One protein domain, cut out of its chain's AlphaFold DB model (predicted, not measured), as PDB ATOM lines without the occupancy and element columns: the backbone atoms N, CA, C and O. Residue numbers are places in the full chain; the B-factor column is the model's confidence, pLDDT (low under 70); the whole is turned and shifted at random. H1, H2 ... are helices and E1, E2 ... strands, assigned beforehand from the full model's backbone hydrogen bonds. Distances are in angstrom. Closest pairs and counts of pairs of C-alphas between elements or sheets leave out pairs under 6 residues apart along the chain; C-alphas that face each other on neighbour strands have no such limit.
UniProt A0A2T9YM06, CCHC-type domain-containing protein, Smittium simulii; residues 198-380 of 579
ATOM      1  N   THR A 198      31.036  20.442 -51.654       82.94
ATOM      2  CA  THR A 198      29.725  20.473 -51.002       82.94
ATOM      3  C   THR A 198      29.442  19.125 -50.384       82.94
ATOM      4  O   THR A 198      29.755  18.090 -50.966       82.94
ATOM      5  N   GLU A 199      28.892  19.121 -49.178       84.69
ATOM      6  CA  GLU A 199      28.391  17.891 -48.570       84.69
ATOM      7  C   GLU A 199      26.989  17.649 -49.136       84.69
ATOM      8  O   GLU A 199      26.126  18.515 -49.016       84.69
ATOM      9  N   VAL A 200      26.770  16.503 -49.778       86.50
ATOM     10  CA  VAL A 200      25.489  16.152 -50.415       86.50
ATOM     11  C   VAL A 200      25.022  14.781 -49.953       86.50
ATOM     12  O   VAL A 200      25.855  13.956 -49.567       86.50
ATOM     13  N   SER A 201      23.708  14.532 -50.007       88.94
ATOM     14  CA  SER A 201      23.202  13.170 -49.832       88.94
ATOM     15  C   SER A 201      23.656  12.309 -51.005       88.94
ATOM     16  O   SER A 201      23.568  12.709 -52.169       88.94
ATOM     17  N   ILE A 202      24.131  11.114 -50.686       89.25
ATOM     18  CA  ILE A 202      24.493  10.079 -51.649       89.25
ATOM     19  C   ILE A 202      23.662   8.809 -51.456       89.25
ATOM     20  O   ILE A 202      24.031   7.756 -51.957       89.25
ATOM     21  N   LYS A 203      22.531   8.903 -50.742       88.06
ATOM     22  CA  LYS A 203      21.633   7.764 -50.514       88.06
ATOM     23  C   LYS A 203      21.137   7.140 -51.823       88.06
ATOM     24  O   LYS A 203      21.079   5.923 -51.916       88.06
ATOM     25  N   HIS A 204      20.909   7.970 -52.840       84.88
ATOM     26  CA  HIS A 204      20.542   7.546 -54.195       84.88
ATOM     27  C   HIS A 204      21.530   6.561 -54.844       84.88
ATOM     28  O   HIS A 204      21.172   5.863 -55.786       84.88
ATOM     29  N   LEU A 205      22.780   6.486 -54.363       85.25
ATOM     30  CA  LEU A 205      23.753   5.505 -54.852       85.25
ATOM     31  C   LEU A 205      23.425   4.065 -54.426       85.25
ATOM     32  O   LEU A 205      24.005   3.149 -54.996       85.25
ATOM     33  N   LEU A 206      22.544   3.862 -53.439       82.00
ATOM     34  CA  LEU A 206      22.136   2.534 -52.966       82.00
ATOM     35  C   LEU A 206      20.959   1.957 -53.741       82.00
ATOM     36  O   LEU A 206      20.957   0.780 -54.077       82.00
ATOM     37  N   ASP A 207      19.937   2.774 -53.969       79.12
ATOM     38  CA  ASP A 207      18.632   2.332 -54.459       79.12
ATOM     39  C   ASP A 207      18.327   2.833 -55.877       79.12
ATOM     40  O   ASP A 207      17.274   2.520 -56.427       79.12
ATOM     41  N   GLY A 208      19.233   3.616 -56.477       77.06
ATOM     42  CA  GLY A 208      19.026   4.233 -57.787       77.06
ATOM     43  C   GLY A 208      17.921   5.293 -57.798       77.06
ATOM     44  O   GLY A 208      17.485   5.696 -58.875       77.06
ATOM     45  N   SER A 209      17.454   5.735 -56.624       80.12
ATOM     46  CA  SER A 209      16.417   6.760 -56.505       80.12
ATOM     47  C   SER A 209      16.898   8.128 -57.002       80.12
ATOM     48  O   SER A 209      18.082   8.357 -57.255       80.12
ATOM     49  N   GLU A 210      15.979   9.082 -57.149       79.06
ATOM     50  CA  GLU A 210      16.377  10.450 -57.474       79.06
ATOM     51  C   GLU A 210      17.223  11.068 -56.343       79.06
ATOM     52  O   GLU A 210      16.935  10.848 -55.160       79.06
ATOM     53  N   PRO A 211      18.251  11.880 -56.666       80.44
ATOM     54  CA  PRO A 211      19.066  12.550 -55.663       80.44
ATOM     55  C   PRO A 211      18.224  13.361 -54.675       80.44
ATOM     56  O   PRO A 211      17.616  14.372 -55.019       80.44
ATOM     57  N   GLN A 212      18.234  12.930 -53.416       78.44
ATOM     58  CA  GLN A 212      17.517  13.605 -52.340       78.44
ATOM     59  C   GLN A 212      18.358  14.721 -51.719       78.44
ATOM     60  O   GLN A 212      19.586  14.775 -51.828       78.44
ATOM     61  N   SER A 213      17.687  15.622 -51.009       80.88
ATOM     62  CA  SER A 213      18.359  16.617 -50.186       80.88
ATOM     63  C   SER A 213      19.058  15.985 -48.987       80.88
ATOM     64  O   SER A 213      18.481  15.130 -48.314       80.88
ATOM     65  N   LEU A 214      20.249  16.490 -48.665       84.00
ATOM     66  CA  LEU A 214      20.991  16.102 -47.467       84.00
ATOM     67  C   LEU A 214      20.151  16.303 -46.208       84.00
ATOM     68  O   LEU A 214      19.560  17.369 -46.025       84.00
ATOM     69  N   LYS A 215      20.151  15.309 -45.318       84.00
ATOM     70  CA  LYS A 215      19.478  15.399 -44.026       84.00
ATOM     71  C   LYS A 215      20.482  15.589 -42.889       84.00
ATOM     72  O   LYS A 215      21.481  14.877 -42.793       84.00
ATOM     73  N   LYS A 216      20.228  16.553 -41.998       82.75
ATOM     74  CA  LYS A 216      21.083  16.852 -40.834       82.75
ATOM     75  C   LYS A 216      20.282  16.858 -39.540       82.75
ATOM     76  O   LYS A 216      19.217  17.466 -39.466       82.75
ATOM     77  N   ILE A 217      20.823  16.238 -38.491       79.50
ATOM     78  CA  ILE A 217      20.219  16.319 -37.157       79.50
ATOM     79  C   ILE A 217      20.326  17.755 -36.631       79.50
ATOM     80  O   ILE A 217      21.415  18.337 -36.632       79.50
ATOM     81  N   CYS A 218      19.225  18.303 -36.114       71.56
ATOM     82  CA  CYS A 218      19.256  19.541 -35.343       71.56
ATOM     83  C   CYS A 218      18.326  19.504 -34.117       71.56
ATOM     84  O   CYS A 218      17.355  18.746 -34.046       71.56
ATOM     85  N   PHE A 219      18.649  20.326 -33.116       64.00
ATOM     86  CA  PHE A 219      17.822  20.468 -31.919       64.00
ATOM     87  C   PHE A 219      16.517  21.187 -32.280       64.00
ATOM     88  O   PHE A 219      16.548  22.306 -32.788       64.00
ATOM     89  N   GLY A 220      15.376  20.533 -32.052       62.03
ATOM     90  CA  GLY A 220      14.075  21.030 -32.513       62.03
ATOM     91  C   GLY A 220      13.860  20.918 -34.029       62.03
ATOM     92  O   GLY A 220      13.000  21.623 -34.565       62.03
ATOM     93  N   GLY A 221      14.640  20.074 -34.715       70.94
ATOM     94  CA  GLY A 221      14.457  19.756 -36.129       70.94
ATOM     95  C   GLY A 221      13.166  19.007 -36.412       70.94
ATOM     96  O   GLY A 221      12.581  18.392 -35.523       70.94
ATOM     97  N   SER A 222      12.733  19.069 -37.663       66.94
ATOM     98  CA  SER A 222      11.597  18.317 -38.185       66.94
ATOM     99  C   SER A 222      11.740  18.187 -39.695       66.94
ATOM    100  O   SER A 222      12.329  19.052 -40.338       66.94
ATOM    101  N   ASP A 223      11.106  17.171 -40.261       67.31
ATOM    102  CA  ASP A 223      10.900  16.998 -41.701       67.31
ATOM    103  C   ASP A 223      10.365  18.258 -42.410       67.31
ATOM    104  O   ASP A 223      10.725  18.519 -43.558       67.31
ATOM    105  N   LYS A 224       9.582  19.080 -41.701       65.69
ATOM    106  CA  LYS A 224       9.042  20.371 -42.168       65.69
ATOM    107  C   LYS A 224      10.016  21.556 -42.108       65.69
ATOM    108  O   LYS A 224       9.657  22.658 -42.508       65.69
ATOM    109  N   LYS A 225      11.223  21.375 -41.563       69.38
ATOM    110  CA  LYS A 225      12.209  22.446 -41.357       69.38
ATOM    111  C   LYS A 225      13.422  22.245 -42.252       69.38
ATOM    112  O   LYS A 225      14.005  21.159 -42.306       69.38
ATOM    113  N   ILE A 226      13.839  23.338 -42.874       75.44
ATOM    114  CA  ILE A 226      15.034  23.416 -43.709       75.44
ATOM    115  C   ILE A 226      16.126  24.199 -42.986       75.44
ATOM    116  O   ILE A 226      15.854  25.052 -42.142       75.44
ATOM    117  N   GLY A 227      17.377  23.872 -43.281       74.25
ATOM    118  CA  GLY A 227      18.543  24.571 -42.768       74.25
ATOM    119  C   GLY A 227      19.482  24.972 -43.894       74.25
ATOM    120  O   GLY A 227      19.499  24.360 -44.959       74.25
ATOM    121  N   CYS A 228      20.283  25.997 -43.640       78.44
ATOM    122  CA  CYS A 228      21.320  26.473 -44.541       78.44
ATOM    123  C   CYS A 228      22.621  26.693 -43.759       78.44
ATOM    124  O   CYS A 228      22.633  26.885 -42.540       78.44
ATOM    125  N   GLY A 229      23.751  26.588 -44.455       74.00
ATOM    126  CA  GLY A 229      25.064  26.768 -43.842       74.00
ATOM    127  C   GLY A 229      25.472  28.237 -43.824       74.00
ATOM    128  O   GLY A 229      25.581  28.844 -44.882       74.00
ATOM    129  N   TRP A 230      25.815  28.774 -42.651       70.69
ATOM    130  CA  TRP A 230      26.263  30.168 -42.492       70.69
ATOM    131  C   TRP A 230      27.432  30.570 -43.390       70.69
ATOM    132  O   TRP A 230      27.525  31.709 -43.826       70.69
ATOM    133  N   SER A 231      28.326  29.626 -43.684       72.69
ATOM    134  CA  SER A 231      29.508  29.854 -44.518       72.69
ATOM    135  C   SER A 231      29.198  30.147 -45.989       72.69
ATOM    136  O   SER A 231      30.131  30.368 -46.752       72.69
ATOM    137  N   GLN A 232      27.930  30.059 -46.397       75.38
ATOM    138  CA  GLN A 232      27.489  30.325 -47.766       75.38
ATOM    139  C   GLN A 232      27.199  31.807 -48.016       75.38
ATOM    140  O   GLN A 232      27.198  32.233 -49.165       75.38
ATOM    141  N   PHE A 233      26.985  32.582 -46.954       78.56
ATOM    142  CA  PHE A 233      26.707  34.007 -47.047       78.56
ATOM    143  C   PHE A 233      28.021  34.784 -46.994       78.56
ATOM    144  O   PHE A 233      28.832  34.615 -46.077       78.56
ATOM    145  N   SER A 234      28.255  35.615 -48.005       67.88
ATOM    146  CA  SER A 234      29.409  36.506 -48.091       67.88
ATOM    147  C   SER A 234      28.893  37.931 -48.231       67.88
ATOM    148  O   SER A 234      28.510  38.339 -49.324       67.88
ATOM    149  N   GLY A 235      28.849  38.672 -47.128       75.19
ATOM    150  CA  GLY A 235      28.249  40.002 -47.101       75.19
ATOM    151  C   GLY A 235      27.607  40.302 -45.754       75.19
ATOM    152  O   GLY A 235      28.129  39.893 -44.711       75.19
ATOM    153  N   ASP A 236      26.486  41.017 -45.791       79.25
ATOM    154  CA  ASP A 236      25.658  41.258 -44.617       79.25
ATOM    155  C   ASP A 236      24.835  40.007 -44.292       79.25
ATOM    156  O   ASP A 236      23.754  39.775 -44.828       79.25
ATOM    157  N   ILE A 237      25.386  39.189 -43.395       78.00
ATOM    158  CA  ILE A 237      24.781  37.927 -42.967       78.00
ATOM    159  C   ILE A 237      23.374  38.158 -42.399       78.00
ATOM    160  O   ILE A 237      22.516  37.305 -42.593       78.00
ATOM    161  N   ASP A 238      23.117  39.278 -41.714       75.75
ATOM    162  CA  ASP A 238      21.810  39.543 -41.103       75.75
ATOM    163  C   ASP A 238      20.747  39.825 -42.179       75.75
ATOM    164  O   ASP A 238      19.646  39.279 -42.100       75.75
ATOM    165  N   ALA A 239      21.085  40.610 -43.206       78.88
ATOM    166  CA  ALA A 239      20.191  40.873 -44.336       78.88
ATOM    167  C   ALA A 239      19.960  39.615 -45.191       78.88
ATOM    168  O   ALA A 239      18.825  39.312 -45.562       78.88
ATOM    169  N   ASP A 240      21.017  38.835 -45.442       77.81
ATOM    170  CA  ASP A 240      20.928  37.565 -46.168       77.81
ATOM    171  C   ASP A 240      20.064  36.541 -45.402       77.81
ATOM    172  O   ASP A 240      19.289  35.798 -46.006       77.81
ATOM    173  N   ILE A 241      20.152  36.518 -44.063       75.62
ATOM    174  CA  ILE A 241      19.269  35.719 -43.200       75.62
ATOM    175  C   ILE A 241      17.829  36.142 -43.368       75.62
ATOM    176  O   ILE A 241      16.969  35.276 -43.502       75.62
ATOM    177  N   GLU A 242      17.556  37.438 -43.270       78.50
ATOM    178  CA  GLU A 242      16.199  37.965 -43.308       78.50
ATOM    179  C   GLU A 242      15.553  37.668 -44.662       78.50
ATOM    180  O   GLU A 242      14.446  37.129 -44.700       78.50
ATOM    181  N   TYR A 243      16.307  37.867 -45.746       77.00
ATOM    182  CA  TYR A 243      15.920  37.478 -47.097       77.00
ATOM    183  C   TYR A 243      15.632  35.978 -47.192       77.00
ATOM    184  O   TYR A 243      14.546  35.589 -47.593       77.00
ATOM    185  N   VAL A 244      16.551  35.100 -46.778       73.56
ATOM    186  CA  VAL A 244      16.297  33.647 -46.839       73.56
ATOM    187  C   VAL A 244      15.114  33.252 -45.948       73.56
ATOM    188  O   VAL A 244      14.309  32.407 -46.334       73.56
ATOM    189  N   SER A 245      14.969  33.878 -44.780       71.25
ATOM    190  CA  SER A 245      13.901  33.591 -43.819       71.25
ATOM    191  C   SER A 245      12.524  33.995 -44.338       71.25
ATOM    192  O   SER A 245      11.566  33.276 -44.054       71.25
ATOM    193  N   SER A 246      12.410  35.072 -45.127       66.62
ATOM    194  CA  SER A 246      11.129  35.470 -45.722       66.62
ATOM    195  C   SER A 246      10.577  34.397 -46.665       66.62
ATOM    196  O   SER A 246       9.374  34.163 -46.671       66.62
ATOM    197  N   PHE A 247      11.434  33.652 -47.374       61.22
ATOM    198  CA  PHE A 247      10.996  32.523 -48.210       61.22
ATOM    199  C   PHE A 247      10.620  31.277 -47.394       61.22
ATOM    200  O   PHE A 247       9.727  30.524 -47.779       61.22
ATOM    201  N   ILE A 248      11.276  31.036 -46.252       62.59
ATOM    202  CA  ILE A 248      11.024  29.839 -45.427       62.59
ATOM    203  C   ILE A 248       9.617  29.867 -44.814       62.59
ATOM    204  O   ILE A 248       8.997  28.810 -44.676       62.59
ATOM    205  N   VAL A 249       9.118  31.051 -44.451       54.28
ATOM    206  CA  VAL A 249       7.811  31.216 -43.794       54.28
ATOM    207  C   VAL A 249       6.650  30.877 -44.730       54.28
ATOM    208  O   VAL A 249       5.643  30.352 -44.261       54.28
ATOM    209  N   GLU A 250       6.791  31.103 -46.037       52.56
ATOM    210  CA  GLU A 250       5.664  30.950 -46.957       52.56
ATOM    211  C   GLU A 250       5.497  29.516 -47.486       52.56
ATOM    212  O   GLU A 250       4.366  29.041 -47.536       52.56
ATOM    213  N   GLN A 251       6.563  28.791 -47.879       55.19
ATOM    214  CA  GLN A 251       6.416  27.499 -48.597       55.19
ATOM    215  C   GLN A 251       7.615  26.527 -48.445       55.19
ATOM    216  O   GLN A 251       8.153  26.020 -49.433       55.19
ATOM    217  N   ALA A 252       8.053  26.220 -47.215       52.38
ATOM    218  CA  ALA A 252       9.277  25.442 -46.926       52.38
ATOM    219  C   ALA A 252       9.467  24.115 -47.711       52.38
ATOM    220  O   ALA A 252      10.602  23.732 -47.996       52.38
ATOM    221  N   ILE A 253       8.388  23.413 -48.086       56.97
ATOM    222  CA  ILE A 253       8.458  22.141 -48.836       56.97
ATOM    223  C   ILE A 253       8.705  22.374 -50.340       56.97
ATOM    224  O   ILE A 253       9.415  21.595 -50.978       56.97
ATOM    225  N   GLN A 254       8.189  23.467 -50.911       61.78
ATOM    226  CA  GLN A 254       8.337  23.795 -52.335       61.78
ATOM    227  C   GLN A 254       9.753  24.299 -52.669       61.78
ATOM    228  O   GLN A 254      10.292  23.989 -53.733       61.78
ATOM    229  N   PHE A 255      10.422  24.975 -51.727       60.94
ATOM    230  CA  PHE A 255      11.789  25.492 -51.904       60.94
ATOM    231  C   PHE A 255      12.891  24.429 -51.904       60.94
ATOM    232  O   PHE A 255      13.998  24.697 -52.357       60.94
ATOM    233  N   MET A 256      12.610  23.197 -51.480       62.84
ATOM    234  CA  MET A 256      13.568  22.103 -51.688       62.84
ATOM    235  C   MET A 256      13.746  21.783 -53.180       62.84
ATOM    236  O   MET A 256      14.792  21.274 -53.582       62.84
ATOM    237  N   LYS A 257      12.746  22.121 -54.005       65.31
ATOM    238  CA  LYS A 257      12.769  21.950 -55.463       65.31
ATOM    239  C   LYS A 257      13.206  23.224 -56.199       65.31
ATOM    240  O   LYS A 257      13.808  23.123 -57.266       65.31
ATOM    241  N   THR A 258      12.971  24.404 -55.621       68.88
ATOM    242  CA  THR A 258      13.302  25.700 -56.241       68.88
ATOM    243  C   THR A 258      14.614  26.278 -55.694       68.88
ATOM    244  O   THR A 258      14.723  26.510 -54.493       68.88
ATOM    245  N   PRO A 259      15.627  26.558 -56.534       70.94
ATOM    246  CA  PRO A 259      16.888  27.127 -56.065       70.94
ATOM    247  C   PRO A 259      16.711  28.568 -55.558       70.94
ATOM    248  O   PRO A 259      16.197  29.419 -56.277       70.94
ATOM    249  N   ILE A 260      17.192  28.846 -54.341       77.44
ATOM    250  CA  ILE A 260      17.309  30.205 -53.791       77.44
ATOM    251  C   ILE A 260      18.687  30.756 -54.156       77.44
ATOM    252  O   ILE A 260      19.686  30.045 -54.019       77.44
ATOM    253  N   PHE A 261      18.748  32.012 -54.591       79.19
ATOM    254  CA  PHE A 261      19.995  32.701 -54.907       79.19
ATOM    255  C   PHE A 261      20.167  33.922 -54.008       79.19
ATOM    256  O   PHE A 261      19.245  34.716 -53.860       79.19
ATOM    257  N   VAL A 262      21.356  34.074 -53.432       76.19
ATOM    258  CA  VAL A 262      21.773  35.255 -52.669       76.19
ATOM    259  C   VAL A 262      23.062  35.761 -53.295       76.19
ATOM    260  O   VAL A 262      24.027  35.004 -53.400       76.19
ATOM    261  N   ASN A 263      23.080  37.017 -53.747       74.81
ATOM    262  CA  ASN A 263      24.232  37.615 -54.435       74.81
ATOM    263  C   ASN A 263      24.757  36.720 -55.579       74.81
ATOM    264  O   ASN A 263      25.941  36.397 -55.627       74.81
ATOM    265  N   GLU A 264      23.843  36.241 -56.436       75.00
ATOM    266  CA  GLU A 264      24.107  35.323 -57.565       75.00
ATOM    267  C   GLU A 264      24.636  33.924 -57.176       75.00
ATOM    268  O   GLU A 264      24.840  33.065 -58.035       75.00
ATOM    269  N   ASN A 265      24.784  33.634 -55.880       77.00
ATOM    270  CA  ASN A 265      25.187  32.327 -55.377       77.00
ATOM    271  C   ASN A 265      23.971  31.506 -54.958       77.00
ATOM    272  O   ASN A 265      23.140  31.949 -54.164       77.00
ATOM    273  N   ARG A 266      23.883  30.268 -55.452       79.81
ATOM    274  CA  ARG A 266      22.844  29.329 -55.022       79.81
ATOM    275  C   ARG A 266      23.055  28.946 -53.557       79.81
ATOM    276  O   ARG A 266      24.121  28.445 -53.204       79.81
ATOM    277  N   VAL A 267      22.017  29.105 -52.744       79.44
ATOM    278  CA  VAL A 267      21.989  28.646 -51.355       79.44
ATOM    279  C   VAL A 267      21.697  27.144 -51.326       79.44
ATOM    280  O   VAL A 267      20.672  26.666 -51.814       79.44
ATOM    281  N   GLU A 268      22.618  26.384 -50.751       78.44
ATOM    282  CA  GLU A 268      22.488  24.962 -50.459       78.44
ATOM    283  C   GLU A 268      21.673  24.778 -49.176       78.44
ATOM    284  O   GLU A 268      22.145  25.044 -48.061       78.44
ATOM    285  N   LEU A 269      20.442  24.307 -49.364       80.94
ATOM    286  CA  LEU A 269      19.524  23.924 -48.301       80.94
ATOM    287  C   LEU A 269      19.689  22.438 -47.959       80.94
ATOM    288  O   LEU A 269      19.960  21.604 -48.824       80.94
ATOM    289  N   TYR A 270      19.497  22.102 -46.689       79.44
ATOM    290  CA  TYR A 270      19.426  20.731 -46.196       79.44
ATOM    291  C   TYR A 270      18.164  20.541 -45.356       79.44
ATOM    292  O   TYR A 270      17.703  21.465 -44.684       79.44
ATOM    293  N   GLN A 271      17.613  19.333 -45.362       77.50
ATOM    294  CA  GLN A 271      16.486  18.993 -44.503       77.50
ATOM    295  C   GLN A 271      16.984  18.774 -43.076       77.50
ATOM    296  O   GLN A 271      18.061  18.209 -42.853       77.50
ATOM    297  N   THR A 272      16.206  19.209 -42.093       75.88
ATOM    298  CA  THR A 272      16.520  18.924 -40.694       75.88
ATOM    299  C   THR A 272      15.766  17.700 -40.195       75.88
ATOM    300  O   THR A 272      14.648  17.432 -40.613       75.88
ATOM    301  N   ILE A 273      16.378  16.939 -39.295       73.69
ATOM    302  CA  ILE A 273      15.726  15.822 -38.605       73.69
ATOM    303  C   ILE A 273      15.811  16.088 -37.107       73.69
ATOM    304  O   ILE A 273      16.834  16.581 -36.611       73.69
ATOM    305  N   LYS A 274      14.737  15.771 -36.381       77.50
ATOM    306  CA  LYS A 274      14.751  15.756 -34.921       77.50
ATOM    307  C   LYS A 274      15.798  14.748 -34.443       77.50
ATOM    308  O   LYS A 274      15.927  13.666 -35.004       77.50
ATOM    309  N   LEU A 275      16.553  15.096 -33.404       69.75
ATOM    310  CA  LEU A 275      17.378  14.102 -32.724       69.75
ATOM    311  C   LEU A 275      16.435  13.096 -32.048       69.75
ATOM    312  O   LEU A 275      15.842  13.408 -31.017       69.75
ATOM    313  N   GLU A 276      16.259  11.937 -32.672       67.31
ATOM    314  CA  GLU A 276      15.570  10.794 -32.080       67.31
ATOM    315  C   GLU A 276      16.535  10.011 -31.186       67.31
ATOM    316  O   GLU A 276      17.747   9.971 -31.429       67.31
ATOM    317  N   GLU A 277      15.997   9.399 -30.136       59.44
ATOM    318  CA  GLU A 277      16.755   8.538 -29.233       59.44
ATOM    319  C   GLU A 277      17.328   7.347 -30.025       59.44
ATOM    320  O   GLU A 277      16.642   6.743 -30.851       59.44
ATOM    321  N   GLY A 278      18.631   7.085 -29.876       65.56
ATOM    322  CA  GLY A 278      19.346   6.047 -30.634       65.56
ATOM    323  C   GLY A 278      19.868   6.442 -32.027       65.56
ATOM    324  O   GLY A 278      20.549   5.628 -32.659       65.56
ATOM    325  N   ALA A 279      19.621   7.668 -32.514       81.50
ATOM    326  CA  ALA A 279      20.178   8.156 -33.781       81.50
ATOM    327  C   ALA A 279      21.586   8.762 -33.611       81.50
ATOM    328  O   ALA A 279      21.818   9.642 -32.778       81.50
ATOM    329  N   GLN A 280      22.539   8.333 -34.440       85.56
ATOM    330  CA  GLN A 280      23.936   8.752 -34.362       85.56
ATOM    331  C   GLN A 280      24.570   8.945 -35.744       85.56
ATOM    332  O   GLN A 280      24.294   8.216 -36.693       85.56
ATOM    333  N   ILE A 281      25.454   9.941 -35.853       88.44
ATOM    334  CA  ILE A 281      26.265  10.173 -37.053       88.44
ATOM    335  C   ILE A 281      27.561   9.381 -36.919       88.44
ATOM    336  O   ILE A 281      28.322   9.596 -35.970       88.44
ATOM    337  N   ILE A 282      27.824   8.516 -37.893       89.94
ATOM    338  CA  ILE A 282      29.047   7.724 -37.984       89.94
ATOM    339  C   ILE A 282      29.848   8.237 -39.178       89.94
ATOM    340  O   ILE A 282      29.349   8.306 -40.299       89.94
ATOM    341  N   SER A 283      31.093   8.638 -38.937       89.31
ATOM    342  CA  SER A 283      32.025   9.085 -39.968       89.31
ATOM    343  C   SER A 283      33.043   7.999 -40.275       89.31
ATOM    344  O   SER A 283      33.664   7.424 -39.377       89.31
ATOM    345  N   ILE A 284      33.227   7.764 -41.570       87.94
ATOM    346  CA  ILE A 284      34.111   6.744 -42.112       87.94
ATOM    347  C   ILE A 284      35.452   7.402 -42.434       87.94
ATOM    348  O   ILE A 284      35.526   8.447 -43.092       87.94
ATOM    349  N   SER A 285      36.536   6.814 -41.934       82.31
ATOM    350  CA  SER A 285      37.877   7.264 -42.302       82.31
ATOM    351  C   SER A 285      38.176   6.969 -43.778       82.31
ATOM    352  O   SER A 285      37.608   6.062 -44.366       82.31
ATOM    353  N   SER A 286      39.060   7.764 -44.393       75.94
ATOM    354  CA  SER A 286      39.362   7.676 -45.831       75.94
ATOM    355  C   SER A 286      39.690   6.245 -46.271       75.94
ATOM    356  O   SER A 286      40.762   5.753 -45.913       75.94
ATOM    357  N   ALA A 287      38.833   5.656 -47.105       72.06
ATOM    358  CA  ALA A 287      39.143   4.471 -47.896       72.06
ATOM    359  C   ALA A 287      39.806   4.936 -49.192       72.06
ATOM    360  O   ALA A 287      39.187   5.615 -50.016       72.06
ATOM    361  N   LYS A 288      41.117   4.735 -49.314       68.44
ATOM    362  CA  LYS A 288      41.877   5.332 -50.426       68.44
ATOM    363  C   LYS A 288      41.751   4.553 -51.720       68.44
ATOM    364  O   LYS A 288      41.923   5.150 -52.781       68.44
ATOM    365  N   ASN A 289      41.514   3.256 -51.602       72.75
ATOM    366  CA  ASN A 289      41.553   2.337 -52.725       72.75
ATOM    367  C   ASN A 289      40.149   1.937 -53.189       72.75
ATOM    368  O   ASN A 289      40.015   1.343 -54.250       72.75
ATOM    369  N   LEU A 290      39.118   2.310 -52.429       80.62
ATOM    370  CA  LEU A 290      37.729   1.973 -52.708       80.62
ATOM    371  C   LEU A 290      36.993   3.146 -53.339       80.62
ATOM    372  O   LEU A 290      37.281   4.307 -53.051       80.62
ATOM    373  N   SER A 291      36.013   2.845 -54.183       84.50
ATOM    374  CA  SER A 291      35.105   3.857 -54.719       84.50
ATOM    375  C   SER A 291      33.990   4.182 -53.716       84.50
ATOM    376  O   SER A 291      33.607   3.342 -52.902       84.50
ATOM    377  N   THR A 292      33.448   5.404 -53.765       85.56
ATOM    378  CA  THR A 292      32.344   5.819 -52.878       85.56
ATOM    379  C   THR A 292      31.133   4.871 -52.936       85.56
ATOM    380  O   THR A 292      30.648   4.528 -51.861       85.56
ATOM    381  N   PRO A 293      30.660   4.405 -54.114       86.94
ATOM    382  CA  PRO A 293      29.552   3.447 -54.182       86.94
ATOM    383  C   PRO A 293      29.849   2.120 -53.475       86.94
ATOM    384  O   PRO A 293      29.010   1.655 -52.716       86.94
ATOM    385  N   VAL A 294      31.053   1.560 -53.650       87.69
ATOM    386  CA  VAL A 294      31.462   0.294 -53.008       87.69
ATOM    387  C   VAL A 294      31.430   0.417 -51.485       87.69
ATOM    388  O   VAL A 294      30.864  -0.428 -50.800       87.69
ATOM    389  N   VAL A 295      31.973   1.514 -50.943       88.06
ATOM    390  CA  VAL A 295      31.950   1.767 -49.493       88.06
ATOM    391  C   VAL A 295      30.517   1.885 -48.972       88.06
ATOM    392  O   VAL A 295      30.208   1.396 -47.891       88.06
ATOM    393  N   VAL A 296      29.644   2.559 -49.720       89.56
ATOM    394  CA  VAL A 296      28.250   2.780 -49.322       89.56
ATOM    395  C   VAL A 296      27.450   1.476 -49.342       89.56
ATOM    396  O   VAL A 296      26.746   1.204 -48.371       89.56
ATOM    397  N   ASP A 297      27.606   0.657 -50.384       90.44
ATOM    398  CA  ASP A 297      26.950  -0.649 -50.507       90.44
ATOM    399  C   ASP A 297      27.364  -1.604 -49.378       90.44
ATOM    400  O   ASP A 297      26.516  -2.162 -48.680       90.44
ATOM    401  N   GLU A 298      28.665  -1.715 -49.104       90.50
ATOM    402  CA  GLU A 298      29.153  -2.629 -48.071       90.50
ATOM    403  C   GLU A 298      28.725  -2.201 -46.659       90.50
ATOM    404  O   GLU A 298      28.324  -3.023 -45.833       90.50
ATOM    405  N   ILE A 299      28.712  -0.894 -46.386       91.06
ATOM    406  CA  ILE A 299      28.186  -0.370 -45.120       91.06
ATOM    407  C   ILE A 299      26.695  -0.655 -44.996       91.06
ATOM    408  O   ILE A 299      26.233  -1.003 -43.907       91.06
ATOM    409  N   ASN A 300      25.941  -0.531 -46.086       91.12
ATOM    410  CA  ASN A 300      24.521  -0.837 -46.074       91.12
ATOM    411  C   ASN A 300      24.275  -2.310 -45.720       91.12
ATOM    412  O   ASN A 300      23.437  -2.580 -44.862       91.12
ATOM    413  N   LYS A 301      25.053  -3.249 -46.275       91.06
ATOM    414  CA  LYS A 301      24.966  -4.679 -45.920       91.06
ATOM    415  C   LYS A 301      25.263  -4.936 -44.443       91.06
ATOM    416  O   LYS A 301      24.517  -5.658 -43.788       91.06
ATOM    417  N   ILE A 302      26.318  -4.320 -43.906       89.94
ATOM    418  CA  ILE A 302      26.741  -4.530 -42.513       89.94
ATOM    419  C   ILE A 302      25.725  -3.936 -41.527       89.94
ATOM    420  O   ILE A 302      25.354  -4.586 -40.552       89.94
ATOM    421  N   PHE A 303      25.289  -2.691 -41.741       91.06
ATOM    422  CA  PHE A 303      24.530  -1.937 -40.739       91.06
ATOM    423  C   PHE A 303      23.014  -2.111 -40.834       91.06
ATOM    424  O   PHE A 303      22.346  -1.946 -39.812       91.06
ATOM    425  N   SER A 304      22.463  -2.488 -41.995       89.50
ATOM    426  CA  SER A 304      21.008  -2.679 -42.150       89.50
ATOM    427  C   SER A 304      20.444  -3.794 -41.264       89.50
ATOM    428  O   SER A 304      19.260  -3.790 -40.948       89.50
ATOM    429  N   ILE A 305      21.291  -4.727 -40.820       88.75
ATOM    430  CA  ILE A 305      20.911  -5.807 -39.898       88.75
ATOM    431  C   ILE A 305      20.650  -5.257 -38.483       88.75
ATOM    432  O   ILE A 305      19.798  -5.762 -37.757       88.75
ATOM    433  N   TYR A 306      21.364  -4.200 -38.088       88.19
ATOM    434  CA  TYR A 306      21.381  -3.687 -36.712       88.19
ATOM    435  C   TYR A 306      20.567  -2.402 -36.522       88.19
ATOM    436  O   TYR A 306      20.408  -1.902 -35.402       88.19
ATOM    437  N   GLY A 307      20.077  -1.817 -37.610       87.94
ATOM    438  CA  GLY A 307      19.408  -0.533 -37.565       87.94
ATOM    439  C   GLY A 307      19.005  -0.009 -38.929       87.94
ATOM    440  O   GLY A 307      19.209  -0.640 -39.959       87.94
ATOM    441  N   THR A 308      18.457   1.198 -38.922       89.25
ATOM    442  CA  THR A 308      18.043   1.901 -40.133       89.25
ATOM    443  C   THR A 308      19.059   2.978 -40.489       89.25
ATOM    444  O   THR A 308      19.346   3.867 -39.679       89.25
ATOM    445  N   ILE A 309      19.579   2.948 -41.718       90.50
ATOM    446  CA  ILE A 309      20.382   4.053 -42.250       90.50
ATOM    447  C   ILE A 309      19.447   5.101 -42.853       90.50
ATOM    448  O   ILE A 309      18.764   4.881 -43.854       90.50
ATOM    449  N   ILE A 310      19.403   6.269 -42.221       87.56
ATOM    450  CA  ILE A 310      18.504   7.355 -42.605       87.56
ATOM    451  C   ILE A 310      19.026   8.054 -43.865       87.56
ATOM    452  O   ILE A 310      18.254   8.277 -44.803       87.56
ATOM    453  N   ASP A 311      20.318   8.391 -43.883       89.38
ATOM    454  CA  ASP A 311      20.972   9.105 -44.981       89.38
ATOM    455  C   ASP A 311      22.479   8.804 -45.036       89.38
ATOM    456  O   ASP A 311      23.108   8.542 -44.007       89.38
ATOM    457  N   PHE A 312      23.055   8.905 -46.234       91.62
ATOM    458  CA  PHE A 312      24.497   8.905 -46.474       91.62
ATOM    459  C   PHE A 312      24.915  10.264 -47.008       91.62
ATOM    460  O   PHE A 312      24.258  10.826 -47.875       91.62
ATOM    461  N   SER A 313      26.055  10.763 -46.554       90.75
ATOM    462  CA  SER A 313      26.612  12.041 -46.973       90.75
ATOM    463  C   SER A 313      28.063  11.887 -47.396       90.75
ATOM    464  O   SER A 313      28.824  11.159 -46.758       90.75
ATOM    465  N   ALA A 314      28.455  12.582 -48.460       90.75
ATOM    466  CA  ALA A 314      29.848  12.689 -48.877       90.75
ATOM    467  C   ALA A 314      30.129  14.050 -49.506       90.75
ATOM    468  O   ALA A 314      29.220  14.770 -49.929       90.75
ATOM    469  N   PHE A 315      31.412  14.395 -49.592       86.69
ATOM    470  CA  PHE A 315      31.832  15.606 -50.278       86.69
ATOM    471  C   PHE A 315      31.861  15.394 -51.790       86.69
ATOM    472  O   PHE A 315      32.625  14.573 -52.297       86.69
ATOM    473  N   LYS A 316      31.067  16.183 -52.509       87.00
ATOM    474  CA  LYS A 316      31.057  16.283 -53.965       87.00
ATOM    475  C   LYS A 316      31.893  17.479 -54.406       87.00
ATOM    476  O   LYS A 316      31.788  18.572 -53.851       87.00
ATOM    477  N   ASN A 317      32.741  17.280 -55.408       84.25
ATOM    478  CA  ASN A 317      33.465  18.371 -56.050       84.25
ATOM    479  C   ASN A 317      32.510  19.174 -56.946       84.25
ATOM    480  O   ASN A 317      31.897  18.601 -57.846       84.25
ATOM    481  N   LYS A 318      32.418  20.496 -56.755       80.50
ATOM    482  CA  LYS A 318      31.516  21.356 -57.545       80.50
ATOM    483  C   LYS A 318      31.848  21.375 -59.044       80.50
ATOM    484  O   LYS A 318      30.951  21.572 -59.851       80.50
ATOM    485  N   LYS A 319      33.118  21.173 -59.424       81.19
ATOM    486  CA  LYS A 319      33.583  21.235 -60.823       81.19
ATOM    487  C   LYS A 319      33.476  19.895 -61.538       81.19
ATOM    488  O   LYS A 319      32.981  19.834 -62.654       81.19
ATOM    489  N   THR A 320      33.973  18.828 -60.914       82.19
ATOM    490  CA  THR A 320      34.039  17.501 -61.552       82.19
ATOM    491  C   THR A 320      32.835  16.624 -61.237       82.19
ATOM    492  O   THR A 320      32.696  15.560 -61.827       82.19
ATOM    493  N   SER A 321      31.985  17.023 -60.285       79.56
ATOM    494  CA  SER A 321      30.884  16.215 -59.746       79.56
ATOM    495  C   SER A 321      31.289  14.864 -59.138       79.56
ATOM    496  O   SER A 321      30.413  14.103 -58.741       79.56
ATOM    497  N   LEU A 322      32.590  14.585 -58.997       82.19
ATOM    498  CA  LEU A 322      33.099  13.369 -58.366       82.19
ATOM    499  C   LEU A 322      32.980  13.446 -56.842       82.19
ATOM    500  O   LEU A 322      33.218  14.497 -56.235       82.19
ATOM    501  N   PHE A 323      32.659  12.308 -56.230       83.12
ATOM    502  CA  PHE A 323      32.623  12.152 -54.781       83.12
ATOM    503  C   PHE A 323      34.011  11.845 -54.230       83.12
ATOM    504  O   PHE A 323      34.760  11.044 -54.788       83.12
ATOM    505  N   HIS A 324      34.335  12.445 -53.090       77.69
ATOM    506  CA  HIS A 324      35.487  12.043 -52.303       77.69
ATOM    507  C   HIS A 324      35.109  10.946 -51.317       77.69
ATOM    508  O   HIS A 324      34.154  11.076 -50.555       77.69
ATOM    509  N   THR A 325      35.945   9.913 -51.265       74.06
ATOM    510  CA  THR A 325      35.891   8.874 -50.226       74.06
ATOM    511  C   THR A 325      36.321   9.413 -48.861       74.06
ATOM    512  O   THR A 325      36.044   8.828 -47.816       74.06
ATOM    513  N   TYR A 326      36.990  10.570 -48.850       76.38
ATOM    514  CA  TYR A 326      37.286  11.315 -47.639       76.38
ATOM    515  C   TYR A 326      36.058  12.102 -47.170       76.38
ATOM    516  O   TYR A 326      35.605  13.021 -47.852       76.38
ATOM    517  N   GLY A 327      35.584  11.791 -45.960       78.88
ATOM    518  CA  GLY A 327      34.490  12.517 -45.316       78.88
ATOM    519  C   GLY A 327      33.105  11.927 -45.564       78.88
ATOM    520  O   GLY A 327      32.129  12.642 -45.353       78.88
ATOM    521  N   ILE A 328      33.018  10.654 -45.971       89.19
ATOM    522  CA  ILE A 328      31.743   9.934 -45.973       89.19
ATOM    523  C   ILE A 328      31.241   9.826 -44.526       89.19
ATOM    524  O   ILE A 328      31.995   9.478 -43.605       89.19
ATOM    525  N   LYS A 329      29.966  10.141 -44.317       92.44
ATOM    526  CA  LYS A 329      29.261   9.923 -43.052       92.44
ATOM    527  C   LYS A 329      27.890   9.354 -43.335       92.44
ATOM    528  O   LYS A 329      27.277   9.723 -44.333       92.44
ATOM    529  N   PHE A 330      27.379   8.549 -42.425       92.25
ATOM    530  CA  PHE A 330      26.013   8.065 -42.492       92.25
ATOM    531  C   PHE A 330      25.300   8.307 -41.172       92.25
ATOM    532  O   PHE A 330      25.904   8.305 -40.094       92.25
ATOM    533  N   LEU A 331      24.012   8.599 -41.286       90.12
ATOM    534  CA  LEU A 331      23.120   8.782 -40.161       90.12
ATOM    535  C   LEU A 331      22.438   7.449 -39.875       90.12
ATOM    536  O   LEU A 331      21.656   6.966 -40.690       90.12
ATOM    537  N   PHE A 332      22.736   6.871 -38.718       90.88
ATOM    538  CA  PHE A 332      22.300   5.536 -38.338       90.88
ATOM    539  C   PHE A 332      21.399   5.590 -37.109       90.88
ATOM    540  O   PHE A 332      21.752   6.219 -36.112       90.88
ATOM    541  N   LYS A 333      20.248   4.924 -37.176       88.69
ATOM    542  CA  LYS A 333      19.347   4.715 -36.042       88.69
ATOM    543  C   LYS A 333      19.412   3.251 -35.638       88.69
ATOM    544  O   LYS A 333      19.068   2.385 -36.437       88.69
ATOM    545  N   LYS A 334      19.866   2.984 -34.415       87.94
ATOM    546  CA  LYS A 334      19.932   1.620 -33.878       87.94
ATOM    547  C   LYS A 334      18.526   1.077 -33.633       87.94
ATOM    548  O   LYS A 334      17.676   1.814 -33.141       87.94
ATOM    549  N   ASN A 335      18.316  -0.203 -33.932       82.62
ATOM    550  CA  ASN A 335      17.076  -0.894 -33.570       82.62
ATOM    551  C   ASN A 335      17.151  -1.490 -32.156       82.62
ATOM    552  O   ASN A 335      16.139  -1.555 -31.469       82.62
ATOM    553  N   THR A 336      18.343  -1.902 -31.718       75.44
ATOM    554  CA  THR A 336      18.585  -2.500 -30.399       75.44
ATOM    555  C   THR A 336      19.654  -1.721 -29.633       75.44
ATOM    556  O   THR A 336      20.674  -1.313 -30.194       75.44
ATOM    557  N   GLU A 337      19.440  -1.506 -28.331       70.12
ATOM    558  CA  GLU A 337      20.404  -0.805 -27.464       70.12
ATOM    559  C   GLU A 337      21.694  -1.611 -27.244       70.12
ATOM    560  O   GLU A 337      22.762  -1.039 -27.024       70.12
ATOM    561  N   GLU A 338      21.615  -2.938 -27.373       75.94
ATOM    562  CA  GLU A 338      22.735  -3.862 -27.168       75.94
ATOM    563  C   GLU A 338      23.808  -3.767 -28.262       75.94
ATOM    564  O   GLU A 338      24.982  -4.056 -28.012       75.94
ATOM    565  N   PHE A 339      23.442  -3.330 -29.473       81.25
ATOM    566  CA  PHE A 339      24.390  -3.246 -30.576       81.25
ATOM    567  C   PHE A 339      25.437  -2.147 -30.342       81.25
ATOM    568  O   PHE A 339      25.166  -0.932 -30.366       81.25
ATOM    569  N   LYS A 340      26.688  -2.580 -30.178       84.88
ATOM    570  CA  LYS A 340      27.860  -1.705 -30.143       84.88
ATOM    571  C   LYS A 340      28.407  -1.542 -31.555       84.88
ATOM    572  O   LYS A 340      28.742  -2.517 -32.216       84.88
ATOM    573  N   ILE A 341      28.503  -0.290 -31.999       86.31
ATOM    574  CA  ILE A 341      29.089   0.042 -33.299       86.31
ATOM    575  C   ILE A 341      30.572  -0.346 -33.246       86.31
ATOM    576  O   ILE A 341      31.254   0.084 -32.314       86.31
ATOM    577  N   PRO A 342      31.080  -1.133 -34.205       87.06
ATOM    578  CA  PRO A 342      32.481  -1.522 -34.211       87.06
ATOM    579  C   PRO A 342      33.381  -0.313 -34.495       87.06
ATOM    580  O   PRO A 342      33.019   0.599 -35.239       87.06
ATOM    581  N   GLU A 343      34.591  -0.297 -33.937       87.88
ATOM    582  CA  GLU A 343      35.556   0.776 -34.201       87.88
ATOM    583  C   GLU A 343      36.227   0.645 -35.572       87.88
ATOM    584  O   GLU A 343      36.724   1.634 -36.121       87.88
ATOM    585  N   PHE A 344      36.258  -0.571 -36.120       87.56
ATOM    586  CA  PHE A 344      36.792  -0.874 -37.439       87.56
ATOM    587  C   PHE A 344      35.850  -1.789 -38.210       87.56
ATOM    588  O   PHE A 344      35.237  -2.680 -37.632       87.56
ATOM    589  N   ILE A 345      35.804  -1.586 -39.518       89.38
ATOM    590  CA  ILE A 345      35.178  -2.493 -40.476       89.38
ATOM    591  C   ILE A 345      36.211  -2.862 -41.532       89.38
ATOM    592  O   ILE A 345      37.048  -2.028 -41.885       89.38
ATOM    593  N   ASP A 346      36.161  -4.092 -42.018       87.69
ATOM    594  CA  ASP A 346      37.017  -4.560 -43.099       87.69
ATOM    595  C   ASP A 346      36.181  -4.572 -44.388       87.69
ATOM    596  O   ASP A 346      35.140  -5.222 -44.440       87.69
ATOM    597  N   ILE A 347      36.596  -3.798 -45.396       85.25
ATOM    598  CA  ILE A 347      35.957  -3.737 -46.723       85.25
ATOM    599  C   ILE A 347      37.034  -4.035 -47.764       85.25
ATOM    600  O   ILE A 347      38.007  -3.288 -47.827       85.25
ATOM    601  N   GLU A 348      36.866  -5.095 -48.565       81.50
ATOM    602  CA  GLU A 348      37.821  -5.509 -49.617       81.50
ATOM    603  C   GLU A 348      39.291  -5.466 -49.136       81.50
ATOM    604  O   GLU A 348      40.149  -4.814 -49.731       81.50
ATOM    605  N   ASP A 349      39.565  -6.099 -47.990       78.88
ATOM    606  CA  ASP A 349      40.882  -6.148 -47.329       78.88
ATOM    607  C   ASP A 349      41.431  -4.795 -46.812       78.88
ATOM    608  O   ASP A 349      42.556  -4.715 -46.301       78.88
ATOM    609  N   GLU A 350      40.647  -3.711 -46.869       81.88
ATOM    610  CA  GLU A 350      40.969  -2.423 -46.253       81.88
ATOM    611  C   GLU A 350      40.277  -2.277 -44.886       81.88
ATOM    612  O   GLU A 350      39.062  -2.120 -44.776       81.88
ATOM    613  N   LYS A 351      41.082  -2.237 -43.817       86.31
ATOM    614  CA  LYS A 351      40.599  -1.951 -42.460       86.31
ATOM    615  C   LYS A 351      40.286  -0.470 -42.288       86.31
ATOM    616  O   LYS A 351      41.195   0.368 -42.191       86.31
ATOM    617  N   ILE A 352      39.015  -0.115 -42.194       87.38
ATOM    618  CA  ILE A 352      38.530   1.263 -42.130       87.38
ATOM    619  C   ILE A 352      38.060   1.580 -40.714       87.38
ATOM    620  O   ILE A 352      37.240   0.879 -40.139       87.38
ATOM    621  N   ALA A 353      38.592   2.659 -40.137       87.00
ATOM    622  CA  ALA A 353      38.169   3.128 -38.821       87.00
ATOM    623  C   ALA A 353      36.847   3.898 -38.921       87.00
ATOM    624  O   ALA A 353      36.700   4.758 -39.804       87.00
ATOM    625  N   LEU A 354      35.949   3.640 -37.977       89.31
ATOM    626  CA  LEU A 354      34.710   4.372 -37.765       89.31
ATOM    627  C   LEU A 354      34.872   5.345 -36.598       89.31
ATOM    628  O   LEU A 354      35.546   5.068 -35.607       89.31
ATOM    629  N   THR A 355      34.256   6.516 -36.729       86.44
ATOM    630  CA  THR A 355      34.278   7.559 -35.699       86.44
ATOM    631  C   THR A 355      32.868   8.059 -35.441       86.44
ATOM    632  O   THR A 355      32.159   8.458 -36.362       86.44
ATOM    633  N   TYR A 356      32.449   8.026 -34.183       87.88
ATOM    634  CA  TYR A 356      31.119   8.434 -33.742       87.88
ATOM    635  C   TYR A 356      31.196   9.006 -32.320       87.88
ATOM    636  O   TYR A 356      32.249   8.999 -31.678       87.88
ATOM    637  N   ARG A 357      30.103   9.587 -31.822       79.75
ATOM    638  CA  ARG A 357      30.091  10.181 -30.477       79.75
ATOM    639  C   ARG A 357      30.291   9.077 -29.430       79.75
ATOM    640  O   ARG A 357      29.611   8.068 -29.498       79.75
ATOM    641  N   GLU A 358      31.214   9.285 -28.490       80.06
ATOM    642  CA  GLU A 358      31.618   8.286 -27.473       80.06
ATOM    643  C   GLU A 358      32.396   7.076 -28.024       80.06
ATOM    644  O   GLU A 358      32.620   6.112 -27.297       80.06
ATOM    645  N   CYS A 359      32.877   7.125 -29.274       81.50
ATOM    646  CA  CYS A 359      33.800   6.100 -29.764       81.50
ATOM    647  C   CYS A 359      35.140   6.132 -29.012       81.50
ATOM    648  O   CYS A 359      35.632   7.190 -28.595       81.50
ATOM    649  N   VAL A 360      35.754   4.959 -28.874       84.12
ATOM    650  CA  VAL A 360      37.117   4.828 -28.356       84.12
ATOM    651  C   VAL A 360      38.086   5.467 -29.352       84.12
ATOM    652  O   VAL A 360      37.925   5.338 -30.565       84.12
ATOM    653  N   ALA A 361      39.110   6.160 -28.850       81.75
ATOM    654  CA  ALA A 361      40.111   6.786 -29.705       81.75
ATOM    655  C   ALA A 361      40.782   5.737 -30.605       81.75
ATOM    656  O   ALA A 361      41.440   4.820 -30.109       81.75
ATOM    657  N   THR A 362      40.642   5.876 -31.923       83.81
ATOM    658  CA  THR A 362      41.249   4.969 -32.902       83.81
ATOM    659  C   THR A 362      42.139   5.712 -33.888       83.81
ATOM    660  O   THR A 362      41.856   6.819 -34.360       83.81
ATOM    661  N   CYS A 363      43.266   5.088 -34.220       82.75
ATOM    662  CA  CYS A 363      44.220   5.651 -35.150       82.75
ATOM    663  C   CYS A 363      43.975   5.106 -36.556       82.75
ATOM    664  O   CYS A 363      44.327   3.973 -36.876       82.75
ATOM    665  N   SER A 364      43.464   5.954 -37.450       79.62
ATOM    666  CA  SER A 364      43.256   5.602 -38.861       79.62
ATOM    667  C   SER A 364      44.546   5.335 -39.651       79.62
ATOM    668  O   SER A 364      44.469   4.809 -40.760       79.62
ATOM    669  N   TYR A 365      45.721   5.682 -39.104       79.94
ATOM    670  CA  TYR A 365      47.026   5.433 -39.729       79.94
ATOM    671  C   TYR A 365      47.598   4.059 -39.364       79.94
ATOM    672  O   TYR A 365      47.840   3.261 -40.259       79.94
ATOM    673  N   CYS A 366      47.792   3.774 -38.071       82.50
ATOM    674  CA  CYS A 366      48.355   2.496 -37.620       82.50
ATOM    675  C   CYS A 366      47.295   1.422 -37.326       82.50
ATOM    676  O   CYS A 366      47.657   0.315 -36.941       82.50
ATOM    677  N   LYS A 367      46.004   1.743 -37.502       85.19
ATOM    678  CA  LYS A 367      44.850   0.839 -37.341       85.19
ATOM    679  C   LYS A 367      44.735   0.216 -35.939       85.19
ATOM    680  O   LYS A 367      44.259  -0.905 -35.790       85.19
ATOM    681  N   LYS A 368      45.167   0.957 -34.909       83.31
ATOM    682  CA  LYS A 368      45.119   0.553 -33.491       83.31
ATOM    683  C   LYS A 368      44.150   1.418 -32.687       83.31
ATOM    684  O   LYS A 368      43.999   2.609 -32.971       83.31
ATOM    685  N   VAL A 369      43.541   0.817 -31.667       83.38
ATOM    686  CA  VAL A 369      42.768   1.510 -30.624       83.38
ATOM    687  C   VAL A 369      43.702   2.165 -29.591       83.38
ATOM    688  O   VAL A 369      44.868   1.787 -29.468       83.38
ATOM    689  N   GLY A 370      43.202   3.162 -28.861       82.25
ATOM    690  CA  GLY A 370      43.858   3.806 -27.717       82.25
ATOM    691  C   GLY A 370      44.467   5.191 -27.970       82.25
ATOM    692  O   GLY A 370      44.838   5.855 -27.009       82.25
ATOM    693  N   HIS A 371      44.578   5.657 -29.219       83.06
ATOM    694  CA  HIS A 371      45.113   6.995 -29.516       83.06
ATOM    695  C   HIS A 371      44.590   7.558 -30.838       83.06
ATOM    696  O   HIS A 371      44.262   6.819 -31.769       83.06
ATOM    697  N   TRP A 372      44.581   8.886 -30.954       84.50
ATOM    698  CA  TRP A 372      44.227   9.558 -32.200       84.50
ATOM    699  C   TRP A 372      45.393   9.579 -33.184       84.50
ATOM    700  O   TRP A 372      46.569   9.566 -32.818       84.50
ATOM    701  N   ARG A 373      45.089   9.734 -34.474       78.88
ATOM    702  CA  ARG A 373      46.114   9.885 -35.520       78.88
ATOM    703  C   ARG A 373      47.108  11.024 -35.248       78.88
ATOM    704  O   ARG A 373      48.272  10.924 -35.632       78.88
ATOM    705  N   THR A 374      46.661  12.101 -34.607       79.69
ATOM    706  CA  THR A 374      47.491  13.246 -34.187       79.69
ATOM    707  C   THR A 374      48.564  12.860 -33.171       79.69
ATOM    708  O   THR A 374      49.635  13.464 -33.143       79.69
ATOM    709  N   GLU A 375      48.299  11.828 -32.379       82.19
ATOM    710  CA  GLU A 375      49.160  11.330 -31.307       82.19
ATOM    711  C   GLU A 375      49.965  10.098 -31.732       82.19
ATOM    712  O   GLU A 375      50.832   9.644 -30.989       82.19
ATOM    713  N   CYS A 376      49.727   9.592 -32.945       83.19
ATOM    714  CA  CYS A 376      50.297   8.346 -33.431       83.19
ATOM    715  C   CYS A 376      51.838   8.364 -33.456       83.19
ATOM    716  O   CYS A 376      52.431   9.195 -34.161       83.19
ATOM    717  N   PRO A 377      52.500   7.422 -32.754       80.38
ATOM    718  CA  PRO A 377      53.956   7.307 -32.747       80.38
ATOM    719  C   PRO A 377      54.543   7.107 -34.148       80.38
ATOM    720  O   PRO A 377      55.559   7.713 -34.484       80.38
ATOM    721  N   ASP A 378      53.878   6.319 -34.994       79.19
ATOM    722  CA  ASP A 378      54.363   6.004 -36.343       79.19
ATOM    723  C   ASP A 378      54.295   7.228 -37.269       79.19
ATOM    724  O   ASP A 378      55.188   7.462 -38.085       79.19
ATOM    725  N   VAL A 379      53.284   8.084 -37.077       77.38
ATOM    726  CA  VAL A 379      53.176   9.365 -37.789       77.38
ATOM    727  C   VAL A 379      54.279  10.329 -37.350       77.38
ATOM    728  O   VAL A 379      54.836  11.033 -38.197       77.38
ATOM    729  N   LYS A 380      54.613  10.371 -36.053       73.44
ATOM    730  CA  LYS A 380      55.714  11.198 -35.527       73.44
ATOM    731  C   LYS A 380      57.062  10.741 -36.095       73.44
ATOM    732  O   LYS A 380      57.734  11.542 -36.735       73.44
TER     733      LYS A 380
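AT A GLANCE: This is residues 198 to 380 of the 579 residues of the protein "CCHC-type domain-containing protein" of Smittium simulii (UniProt A0A2T9YM06). A strongly twisted sheet of six strands curls round helix H3, and a small sheet of E2, E6 and E3 is partly face to face with it, a loose sandwich. Beyond the small sheet, the hairpin E4 and E5 with helix H2 forms a head at one end of the long axis; residues 356 to 376 and H4 make the other end. The printed part has 183 residues, with elements in the order E1 H1 E2 E3 H2 E4 E5 E6 E7 H3 E8 E9 E10 E11 H4, mixed helices and strands. The large sheet runs E1 E8 E9 E7 E11 E10, antiparallel; the small one is mixed. The whole is compact, with a radius of gyration of the C-alphas of 18.3 A and spans of 50 by 39 by 30 A.

IN THESE COORDINATES: The large sheet holds E1, residues 198 to 201, from C-alpha 198 at (29.725, 20.473, -51.002); E8, 307 to 317, 29.9 A; E9, 323 to 334, 26.6 A; E7, 279 to 284, 16.3 A; E11, 350 to 355, 16.0 A; and E10, 344 to 347. The small sheet holds E2, 215 to 218; E6, 269 to 274, 16.4 A; and E3, 226 to 228. E4 is residues 260 to 262 and E5 265 to 267. The helices are H1, 204 to 207; H2, 237 to 251, 21.9 A; H3, 292 to 303, 16.4 A; and H4, 377 to 380, ending at C-alpha 380 at (55.714, 11.198, -35.527).

HOW THE PARTS SIT: In the hairpin E8 and E9, N 313 and O 329 are 2.7 A apart, within hydrogen-bond range; E9 bends by 82 degrees at residue 326. H3 is on one face of the large sheet, making two layers, helix and sheet; the C-alphas of Thr 292 and Thr 325 in E9 are 5.4 A apart. E7, H3 and E8 form a split strand-helix-strand unit, two strands running the same way with E9 between them, its crossover right-handed. H1 touches residues 293 to 297 of H3, closest at the C-alphas of Leu 205 and Pro 293, 6.2 A. The two larger sheets form a sandwich, face to face with best planes 30 degrees apart. E2 and E6 are parallel, with N 216 and O 271 at 2.9 A. E5 runs on into E6 at 17 degrees. Every O i to N i+4 pair is within range in H3, 8 of 11 in H2; H1 and H4 are too short for one.

THE WHOLE: The C-alphas farthest apart, of Glu 250 and Asp 378, are 55.7 A apart. The printed part has no cut, and the link E11 to H4 is long, with 21 residues. Mean pLDDT of the printed part is 79.7; 25 residues are under 70, among them 246 to 258.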